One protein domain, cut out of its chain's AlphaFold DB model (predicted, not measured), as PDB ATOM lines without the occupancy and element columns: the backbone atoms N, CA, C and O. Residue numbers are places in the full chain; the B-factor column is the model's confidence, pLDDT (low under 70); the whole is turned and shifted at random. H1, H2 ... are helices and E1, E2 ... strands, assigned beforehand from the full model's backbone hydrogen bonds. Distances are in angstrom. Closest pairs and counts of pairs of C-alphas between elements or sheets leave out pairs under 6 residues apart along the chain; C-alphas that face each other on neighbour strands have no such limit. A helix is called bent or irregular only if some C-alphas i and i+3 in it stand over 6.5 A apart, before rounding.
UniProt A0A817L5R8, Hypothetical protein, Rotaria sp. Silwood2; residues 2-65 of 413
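Overview. This is residues 2 to 65 of the 413 residues of the protein "Hypothetical protein" of Rotaria sp. Silwood2 (UniProt A0A817L5R8). Two helices make the body of this model: the shorter H2 is set crosswise beside the later half of the longer H1, with a thin arm of chain leading into H1. That arm sticks out: residues 2 to 16, of which 14 to 16 belong to H1, stand free. After H2 the chain folds back and runs out through the short strand E1, which is apart from both helices. The printed part has 64 residues with two named helices and one named strand, in the order H1, H2, E1; the class is mostly helix, and E1 pairs with no named strand. The whole is only just loose, close to extended, with a radius of gyration of the C-alphas of 16.0 A, and only just flat, with spans of 52 by 35 by 18 A.

Arrangement. From residue 2 the printed part runs through 12 residues with no named element to H1, residues 14 to 30. A short link of 7 residues joins it to H2, residues 38 to 49. H1 and H2 touch, with 8 pairs of C-alphas within 8 A; the closest are those of Val 25 and Ala 44, 5.6 A apart. H1 touches H2 with residues 21 to 28 alone. The lines of H1 and H2 are about perpendicular, at 89 degrees, and their centres are 11.1 A apart. A short link of 9 residues leads from H2 to E1, residues 59 to 61. H2 and E1 are only just apart, with their closest C-alphas at 8.3 A. H1 and E1 are apart. In H1 every O i to N i+4 pair is within hydrogen-bond range; in H2 6 of 8 are.

Along the chain. H1 begins at C-alpha 14, at (-49.924, -48.580, -33.821), and is 24.3 A long from first to last C-alpha. H2 begins at C-alpha 38, at (-45.698, -29.740, -27.780), and is 18.7 A long. H2 is irregular: C-alphas 45 and 48 are 8.4 A apart, and its line is a rough one. E1 is 6.5 A long and ends at C-alpha 61, at (-50.108, -32.752, -17.108).

Size, cuts and confidence. The two C-alphas farthest apart are those of Cys 2 and Gly 32, at 53.9 A; those of Cys 2 and Arg 65, the first and last printed, are 37.9 A apart. Without the free stretch, the body of 49 residues spans 39 by 25 by 17 A, with a radius of gyration of 12.1 A. The C-alphas of residues 2 to 13 lie 14 to 34 A from the mean of the C-alphas. The printed part has no cut, and neither link between named elements is long. The mean pLDDT of the printed part is 72.3; residues 2 to 16 and 62 to 65 are under 70.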
ATOM      1  N   CYS A   2     -73.294 -60.162 -18.680       23.50
ATOM      2  CA  CYS A   2     -72.518 -59.240 -19.509       23.50
ATOM      3  C   CYS A   2     -71.509 -60.054 -20.335       23.50
ATOM      4  O   CYS A   2     -70.785 -60.852 -19.738       23.50
ATOM      5  N   PRO A   3     -71.464 -59.908 -21.669       33.06
ATOM      6  CA  PRO A   3     -70.505 -60.632 -22.492       33.06
ATOM      7  C   PRO A   3     -69.093 -60.057 -22.309       33.06
ATOM      8  O   PRO A   3     -68.861 -58.860 -22.478       33.06
ATOM      9  N   ASN A   4     -68.159 -60.938 -21.946       31.23
ATOM     10  CA  ASN A   4     -66.729 -60.665 -21.837       31.23
ATOM     11  C   ASN A   4     -66.137 -60.402 -23.229       31.23
ATOM     12  O   ASN A   4     -66.008 -61.325 -24.031       31.23
ATOM     13  N   TYR A   5     -65.737 -59.161 -23.500       29.31
ATOM     14  CA  TYR A   5     -64.887 -58.837 -24.643       29.31
ATOM     15  C   TYR A   5     -63.417 -59.008 -24.243       29.31
ATOM     16  O   TYR A   5     -62.890 -58.258 -23.423       29.31
ATOM     17  N   TYR A   6     -62.761 -60.010 -24.825       31.16
ATOM     18  CA  TYR A   6     -61.324 -60.245 -24.703       31.16
ATOM     19  C   TYR A   6     -60.587 -59.432 -25.773       31.16
ATOM     20  O   TYR A   6     -60.783 -59.663 -26.964       31.16
ATOM     21  N   TYR A   7     -59.724 -58.502 -25.363       30.98
ATOM     22  CA  TYR A   7     -58.782 -57.841 -26.269       30.98
ATOM     23  C   TYR A   7     -57.408 -58.500 -26.139       30.98
ATOM     24  O   TYR A   7     -56.761 -58.412 -25.096       30.98
ATOM     25  N   TYR A   8     -56.967 -59.155 -27.213       33.19
ATOM     26  CA  TYR A   8     -55.574 -59.545 -27.409       33.19
ATOM     27  C   TYR A   8     -54.767 -58.300 -27.801       33.19
ATOM     28  O   TYR A   8     -55.028 -57.676 -28.828       33.19
ATOM     29  N   LEU A   9     -53.783 -57.936 -26.978       35.44
ATOM     30  CA  LEU A   9     -52.721 -56.994 -27.331       35.44
ATOM     31  C   LEU A   9     -51.621 -57.763 -28.071       35.44
ATOM     32  O   LEU A   9     -50.591 -58.115 -27.502       35.44
ATOM     33  N   GLU A  10     -51.857 -58.045 -29.349       35.84
ATOM     34  CA  GLU A  10     -50.757 -58.225 -30.298       35.84
ATOM     35  C   GLU A  10     -50.080 -56.854 -30.467       35.84
ATOM     36  O   GLU A  10     -50.761 -55.825 -30.481       35.84
ATOM     37  N   THR A  11     -48.747 -56.807 -30.548       43.59
ATOM     38  CA  THR A  11     -47.975 -55.587 -30.852       43.59
ATOM     39  C   THR A  11     -48.445 -55.031 -32.192       43.59
ATOM     40  O   THR A  11     -48.106 -55.539 -33.259       43.59
ATOM     41  N   GLY A  12     -49.373 -54.084 -32.094       40.28
ATOM     42  CA  GLY A  12     -50.416 -53.896 -33.087       40.28
ATOM     43  C   GLY A  12     -50.136 -52.812 -34.133       40.28
ATOM     44  O   GLY A  12     -49.084 -52.176 -34.123       40.28
ATOM     45  N   PRO A  13     -51.124 -52.527 -35.004       50.94
ATOM     46  CA  PRO A  13     -51.114 -51.504 -36.070       50.94
ATOM     47  C   PRO A  13     -50.691 -50.074 -35.671       50.94
ATOM     48  O   PRO A  13     -50.565 -49.210 -36.540       50.94
ATOM     49  N   SER A  14     -50.449 -49.824 -34.384       55.72
ATOM     50  CA  SER A  14     -49.924 -48.580 -33.821       55.72
ATOM     51  C   SER A  14     -48.583 -48.161 -34.445       55.72
ATOM     52  O   SER A  14     -48.407 -46.991 -34.787       55.72
ATOM     53  N   ASP A  15     -47.672 -49.106 -34.707       65.31
ATOM     54  CA  ASP A  15     -46.345 -48.780 -35.259       65.31
ATOM     55  C   ASP A  15     -46.412 -48.245 -36.693       65.31
ATOM     56  O   ASP A  15     -45.646 -47.354 -37.068       65.31
ATOM     57  N   ARG A  16     -47.377 -48.721 -37.493       68.25
ATOM     58  CA  ARG A  16     -47.575 -48.242 -38.870       68.25
ATOM     59  C   ARG A  16     -48.030 -46.783 -38.886       68.25
ATOM     60  O   ARG A  16     -47.493 -45.991 -39.656       68.25
ATOM     61  N   TYR A  17     -48.963 -46.403 -38.012       73.00
ATOM     62  CA  TYR A  17     -49.400 -45.008 -37.890       73.00
ATOM     63  C   TYR A  17     -48.305 -44.109 -37.310       73.00
ATOM     64  O   TYR A  17     -48.112 -42.994 -37.795       73.00
ATOM     65  N   ALA A  18     -47.532 -44.606 -36.340       79.00
ATOM     66  CA  ALA A  18     -46.388 -43.880 -35.800       79.00
ATOM     67  C   ALA A  18     -45.311 -43.618 -36.868       79.00
ATOM     68  O   ALA A  18     -44.747 -42.526 -36.908       79.00
ATOM     69  N   ALA A  19     -45.039 -44.579 -37.758       80.69
ATOM     70  CA  ALA A  19     -44.098 -44.400 -38.865       80.69
ATOM     71  C   ALA A  19     -44.570 -43.327 -39.864       80.69
ATOM     72  O   ALA A  19     -43.784 -42.455 -40.242       80.69
ATOM     73  N   VAL A  20     -45.856 -43.343 -40.235       83.88
ATOM     74  CA  VAL A  20     -46.458 -42.327 -41.117       83.88
ATOM     75  C   VAL A  20     -46.381 -40.938 -40.482       83.88
ATOM     76  O   VAL A  20     -45.951 -39.989 -41.135       83.88
ATOM     77  N   LEU A  21     -46.720 -40.822 -39.195       84.50
ATOM     78  CA  LEU A  21     -46.664 -39.553 -38.471       84.50
ATOM     79  C   LEU A  21     -45.229 -39.020 -38.361       84.50
ATOM     80  O   LEU A  21     -44.989 -37.849 -38.636       84.50
ATOM     81  N   LYS A  22     -44.250 -39.881 -38.045       87.56
ATOM     82  CA  LYS A  22     -42.825 -39.505 -38.014       87.56
ATOM     83  C   LYS A  22     -42.342 -39.004 -39.370       87.56
ATOM     84  O   LYS A  22     -41.635 -38.004 -39.425       87.56
ATOM     85  N   SER A  23     -42.717 -39.679 -40.458       88.12
ATOM     86  CA  SER A  23     -42.357 -39.239 -41.809       88.12
ATOM     87  C   SER A  23     -42.980 -37.887 -42.155       88.12
ATOM     88  O   SER A  23     -42.330 -37.071 -42.802       88.12
ATOM     89  N   HIS A  24     -44.221 -37.648 -41.727       90.38
ATOM     90  CA  HIS A  24     -44.926 -36.389 -41.950       90.38
ATOM     91  C   HIS A  24     -44.275 -35.232 -41.184       90.38
ATOM     92  O   HIS A  24     -43.913 -34.228 -41.787       90.38
ATOM     93  N   VAL A  25     -44.005 -35.410 -39.888       90.12
ATOM     94  CA  VAL A  25     -43.299 -34.403 -39.078       90.12
ATOM     95  C   VAL A  25     -41.874 -34.172 -39.591       90.12
ATOM     96  O   VAL A  25     -41.383 -33.050 -39.584       90.12
ATOM     97  N   ARG A  26     -41.201 -35.208 -40.107       91.06
ATOM     98  CA  ARG A  26     -39.868 -35.067 -40.713       91.06
ATOM     99  C   ARG A  26     -39.874 -34.194 -41.966       91.06
ATOM    100  O   ARG A  26     -38.890 -33.512 -42.221       91.06
ATOM    101  N   ARG A  27     -40.954 -34.223 -42.749       90.56
ATOM    102  CA  ARG A  27     -41.116 -33.327 -43.898       90.56
ATOM    103  C   ARG A  27     -41.176 -31.871 -43.440       90.56
ATOM    104  O   ARG A  27     -40.432 -31.065 -43.978       90.56
ATOM    105  N   ASP A  28     -41.970 -31.589 -42.414       90.06
ATOM    106  CA  ASP A  28     -42.096 -30.245 -41.838       90.06
ATOM    107  C   ASP A  28     -40.762 -29.746 -41.240       90.06
ATOM    108  O   ASP A  28     -40.336 -28.620 -41.483       90.06
ATOM    109  N   LEU A  29     -40.013 -30.631 -40.573       91.19
ATOM    110  CA  LEU A  29     -38.645 -30.358 -40.109       91.19
ATOM    111  C   LEU A  29     -37.670 -30.027 -41.251       91.19
ATOM    112  O   LEU A  29     -36.822 -29.146 -41.117       91.19
ATOM    113  N   ASN A  30     -37.764 -30.739 -42.377       91.19
ATOM    114  CA  ASN A  30     -36.881 -30.525 -43.527       91.19
ATOM    115  C   ASN A  30     -37.134 -29.180 -44.232       91.19
ATOM    116  O   ASN A  30     -36.277 -28.726 -44.987       91.19
ATOM    117  N   GLU A  31     -38.280 -28.546 -43.984       90.19
ATOM    118  CA  GLU A  31     -38.622 -27.207 -44.478       90.19
ATOM    119  C   GLU A  31     -38.060 -26.090 -43.574       90.19
ATOM    120  O   GLU A  31     -38.183 -24.909 -43.893       90.19
ATOM    121  N   GLY A  32     -37.368 -26.458 -42.489       89.44
ATOM    122  CA  GLY A  32     -36.709 -25.536 -41.562       89.44
ATOM    123  C   GLY A  32     -37.551 -25.164 -40.340       89.44
ATOM    124  O   GLY A  32     -37.137 -24.298 -39.569       89.44
ATOM    125  N   HIS A  33     -38.710 -25.799 -40.145       88.44
ATOM    126  CA  HIS A  33     -39.539 -25.613 -38.955       88.44
ATOM    127  C   HIS A  33     -38.980 -26.397 -37.754       88.44
ATOM    128  O   HIS A  33     -38.361 -27.448 -37.913       88.44
ATOM    129  N   ASP A  34     -39.202 -25.889 -36.538       90.00
ATOM    130  CA  ASP A  34     -38.815 -26.551 -35.284       90.00
ATOM    131  C   ASP A  34     -40.033 -27.209 -34.616       90.00
ATOM    132  O   ASP A  34     -41.131 -26.657 -34.638       90.00
ATOM    133  N   VAL A  35     -39.823 -28.372 -33.997       88.94
ATOM    134  CA  VAL A  35     -40.854 -29.182 -33.313       88.94
ATOM    135  C   VAL A  35     -40.482 -29.507 -31.863       88.94
ATOM    136  O   VAL A  35     -40.953 -30.490 -31.292       88.94
ATOM    137  N   SER A  36     -39.612 -28.695 -31.259       88.19
ATOM    138  CA  SER A  36     -39.104 -28.892 -29.897       88.19
ATOM    139  C   SER A  36     -40.172 -28.737 -28.803       88.19
ATOM    140  O   SER A  36     -40.045 -29.327 -27.727       88.19
ATOM    141  N   THR A  37     -41.255 -27.996 -29.067       87.00
ATOM    142  CA  THR A  37     -42.383 -27.812 -28.135       87.00
ATOM    143  C   THR A  37     -43.621 -28.630 -28.523       87.00
ATOM    144  O   THR A  37     -43.855 -28.923 -29.695       87.00
ATOM    145  N   ALA A  38     -44.467 -28.976 -27.542       83.50
ATOM    146  CA  ALA A  38     -45.698 -29.740 -27.780       83.50
ATOM    147  C   ALA A  38     -46.662 -29.024 -28.745       83.50
ATOM    148  O   ALA A  38     -47.216 -29.661 -29.641       83.50
ATOM    149  N   ALA A  39     -46.810 -27.702 -28.612       83.19
ATOM    150  CA  ALA A  39     -47.603 -26.880 -29.522       83.19
ATOM    151  C   ALA A  39     -47.069 -26.921 -30.966       83.19
ATOM    152  O   ALA A  39     -47.841 -27.135 -31.902       83.19
ATOM    153  N   GLN A  40     -45.752 -26.781 -31.154       87.62
ATOM    154  CA  GLN A  40     -45.127 -26.894 -32.476       87.62
ATOM    155  C   GLN A  40     -45.300 -28.292 -33.074       87.62
ATOM    156  O   GLN A  40     -45.595 -28.420 -34.255       87.62
ATOM    157  N   PHE A  41     -45.187 -29.348 -32.264       88.44
ATOM    158  CA  PHE A  41     -45.417 -30.714 -32.729       88.44
ATOM    159  C   PHE A  41     -46.863 -30.931 -33.205       88.44
ATOM    160  O   PHE A  41     -47.088 -31.559 -34.240       88.44
ATOM    161  N   VAL A  42     -47.853 -30.391 -32.487       86.62
ATOM    162  CA  VAL A  42     -49.264 -30.443 -32.907       86.62
ATOM    163  C   VAL A  42     -49.476 -29.668 -34.211       86.62
ATOM    164  O   VAL A  42     -50.156 -30.173 -35.103       86.62
ATOM    165  N   ALA A  43     -48.852 -28.496 -34.358       84.69
ATOM    166  CA  ALA A  43     -48.887 -27.723 -35.600       84.69
ATOM    167  C   ALA A  43     -48.256 -28.496 -36.774       84.69
ATOM    168  O   ALA A  43     -48.867 -28.592 -37.838       84.69
ATOM    169  N   ALA A  44     -47.108 -29.142 -36.554       87.25
ATOM    170  CA  ALA A  44     -46.447 -29.988 -37.546       87.25
ATOM    171  C   ALA A  44     -47.322 -31.175 -37.981       87.25
ATOM    172  O   ALA A  44     -47.382 -31.505 -39.164       87.25
ATOM    173  N   CYS A  45     -48.064 -31.785 -37.048       86.06
ATOM    174  CA  CYS A  45     -49.019 -32.858 -37.349       86.06
ATOM    175  C   CYS A  45     -50.229 -32.396 -38.181       86.06
ATOM    176  O   CYS A  45     -50.862 -33.225 -38.835       86.06
ATOM    177  N   ALA A  46     -50.576 -31.107 -38.121       84.69
ATOM    178  CA  ALA A  46     -51.662 -30.498 -38.889       84.69
ATOM    179  C   ALA A  46     -51.186 -29.862 -40.211       84.69
ATOM    180  O   ALA A  46     -52.016 -29.483 -41.042       84.69
ATOM    181  N   SER A  47     -49.869 -29.755 -40.421       83.56
ATOM    182  CA  SER A  47     -49.275 -29.236 -41.655       83.56
ATOM    183  C   SER A  47     -49.669 -30.095 -42.867       83.56
ATOM    184  O   SER A  47     -50.093 -31.240 -42.727       83.56
ATOM    185  N   HIS A  48     -49.570 -29.558 -44.087       83.75
ATOM    186  CA  HIS A  48     -49.773 -30.337 -45.322       83.75
ATOM    187  C   HIS A  48     -51.119 -31.097 -45.429       83.75
ATOM    188  O   HIS A  48     -51.200 -32.119 -46.114       83.75
ATOM    189  N   GLY A  49     -52.176 -30.620 -44.759       79.56
ATOM    190  CA  GLY A  49     -53.487 -31.291 -44.707       79.56
ATOM    191  C   GLY A  49     -53.591 -32.414 -43.663       79.56
ATOM    192  O   GLY A  49     -54.602 -33.119 -43.601       79.56
ATOM    193  N   GLY A  50     -52.560 -32.570 -42.830       83.62
ATOM    194  CA  GLY A  50     -52.468 -33.535 -41.746       83.62
ATOM    195  C   GLY A  50     -52.380 -34.992 -42.201       83.62
ATOM    196  O   GLY A  50     -52.435 -35.338 -43.382       83.62
ATOM    197  N   VAL A  51     -52.259 -35.891 -41.227       81.31
ATOM    198  CA  VAL A  51     -52.252 -37.337 -41.474       81.31
ATOM    199  C   VAL A  51     -53.677 -37.885 -41.392       81.31
ATOM    200  O   VAL A  51     -54.432 -37.609 -40.462       81.31
ATOM    201  N   LYS A  52     -54.080 -38.684 -42.385       76.94
ATOM    202  CA  LYS A  52     -55.423 -39.278 -42.435       76.94
ATOM    203  C   LYS A  52     -55.724 -40.112 -41.185       76.94
ATOM    204  O   LYS A  52     -54.971 -41.019 -40.853       76.94
ATOM    205  N   ASN A  53     -56.870 -39.831 -40.556       72.56
ATOM    206  CA  ASN A  53     -57.368 -40.485 -39.338       72.56
ATOM    207  C   ASN A  53     -56.453 -40.342 -38.105       72.56
ATOM    208  O   ASN A  53     -56.538 -41.159 -37.190       72.56
ATOM    209  N   VAL A  54     -55.593 -39.321 -38.066       74.88
ATOM    210  CA  VAL A  54     -54.733 -39.021 -36.914       74.88
ATOM    211  C   VAL A  54     -55.020 -37.602 -36.440       74.88
ATOM    212  O   VAL A  54     -55.039 -36.671 -37.238       74.88
ATOM    213  N   HIS A  55     -55.223 -37.442 -35.133       75.69
ATOM    214  CA  HIS A  55     -55.418 -36.148 -34.486       75.69
ATOM    215  C   HIS A  55     -54.405 -36.004 -33.349       75.69
ATOM    216  O   HIS A  55     -54.236 -36.926 -32.548       75.69
ATOM    217  N   ALA A  56     -53.729 -34.859 -33.289       79.62
ATOM    218  CA  ALA A  56     -52.783 -34.526 -32.234       79.62
ATOM    219  C   ALA A  56     -53.369 -33.412 -31.361       79.62
ATOM    220  O   ALA A  56     -53.951 -32.460 -31.877       79.62
ATOM    221  N   PHE A  57     -53.204 -33.532 -30.046       79.19
ATOM    222  CA  PHE A  57     -53.689 -32.553 -29.080       79.19
ATOM    223  C   PHE A  57     -52.583 -32.198 -28.100       79.19
ATOM    224  O   PHE A  57     -51.858 -33.069 -27.616       79.19
ATOM    225  N   GLU A  58     -52.495 -30.917 -27.766       80.62
ATOM    226  CA  GLU A  58     -51.636 -30.455 -26.688       80.62
ATOM    227  C   GLU A  58     -52.348 -30.675 -25.349       80.62
ATOM    228  O   GLU A  58     -53.456 -30.179 -25.128       80.62
ATOM    229  N   CYS A  59     -51.714 -31.437 -24.458       77.56
ATOM    230  CA  CYS A  59     -52.242 -31.751 -23.135       77.56
ATOM    231  C   CYS A  59     -51.298 -31.238 -22.047       77.56
ATOM    232  O   CYS A  59     -50.095 -31.494 -22.091       77.56
ATOM    233  N   GLN A  60     -51.851 -30.577 -21.033       77.44
ATOM    234  CA  GLN A  60     -51.145 -30.262 -19.798       77.44
ATOM    235  C   GLN A  60     -51.308 -31.405 -18.798       77.44
ATOM    236  O   GLN A  60     -52.406 -31.915 -18.567       77.44
ATOM    237  N   LEU A  61     -50.182 -31.801 -18.208       74.12
ATOM    238  CA  LEU A  61     -50.108 -32.752 -17.108       74.12
ATOM    239  C   LEU A  61     -50.046 -31.967 -15.803       74.12
ATOM    240  O   LEU A  61     -49.083 -31.234 -15.587       74.12
ATOM    241  N   THR A  62     -51.011 -32.162 -14.908       63.97
ATOM    242  CA  THR A  62     -50.909 -31.660 -13.530       63.97
ATOM    243  C   THR A  62     -50.135 -32.686 -12.696       63.97
ATOM    244  O   THR A  62     -50.677 -33.761 -12.423       63.97
ATOM    245  N   PRO A  63     -48.867 -32.439 -12.306       58.31
ATOM    246  CA  PRO A  63     -48.096 -33.424 -11.560       58.31
ATOM    247  C   PRO A  63     -48.555 -33.456 -10.101       58.31
ATOM    248  O   PRO A  63     -48.440 -32.465  -9.380       58.31
ATOM    249  N   THR A  64     -49.015 -34.609  -9.620       55.84
ATOM    250  CA  THR A  64     -49.245 -34.823  -8.187       55.84
ATOM    251  C   THR A  64     -48.029 -35.480  -7.524       55.84
ATOM    252  O   THR A  64     -47.380 -36.390  -8.051       55.84
ATOM    253  N   ARG A  65     -47.667 -34.957  -6.345       55.72
ATOM    254  CA  ARG A  65     -46.541 -35.408  -5.516       55.72
ATOM    255  C   ARG A  65     -46.881 -36.736  -4.833       55.72
ATOM    256  O   ARG A  65     -47.465 -36.741  -3.757       55.72
TER     257      ARG A  65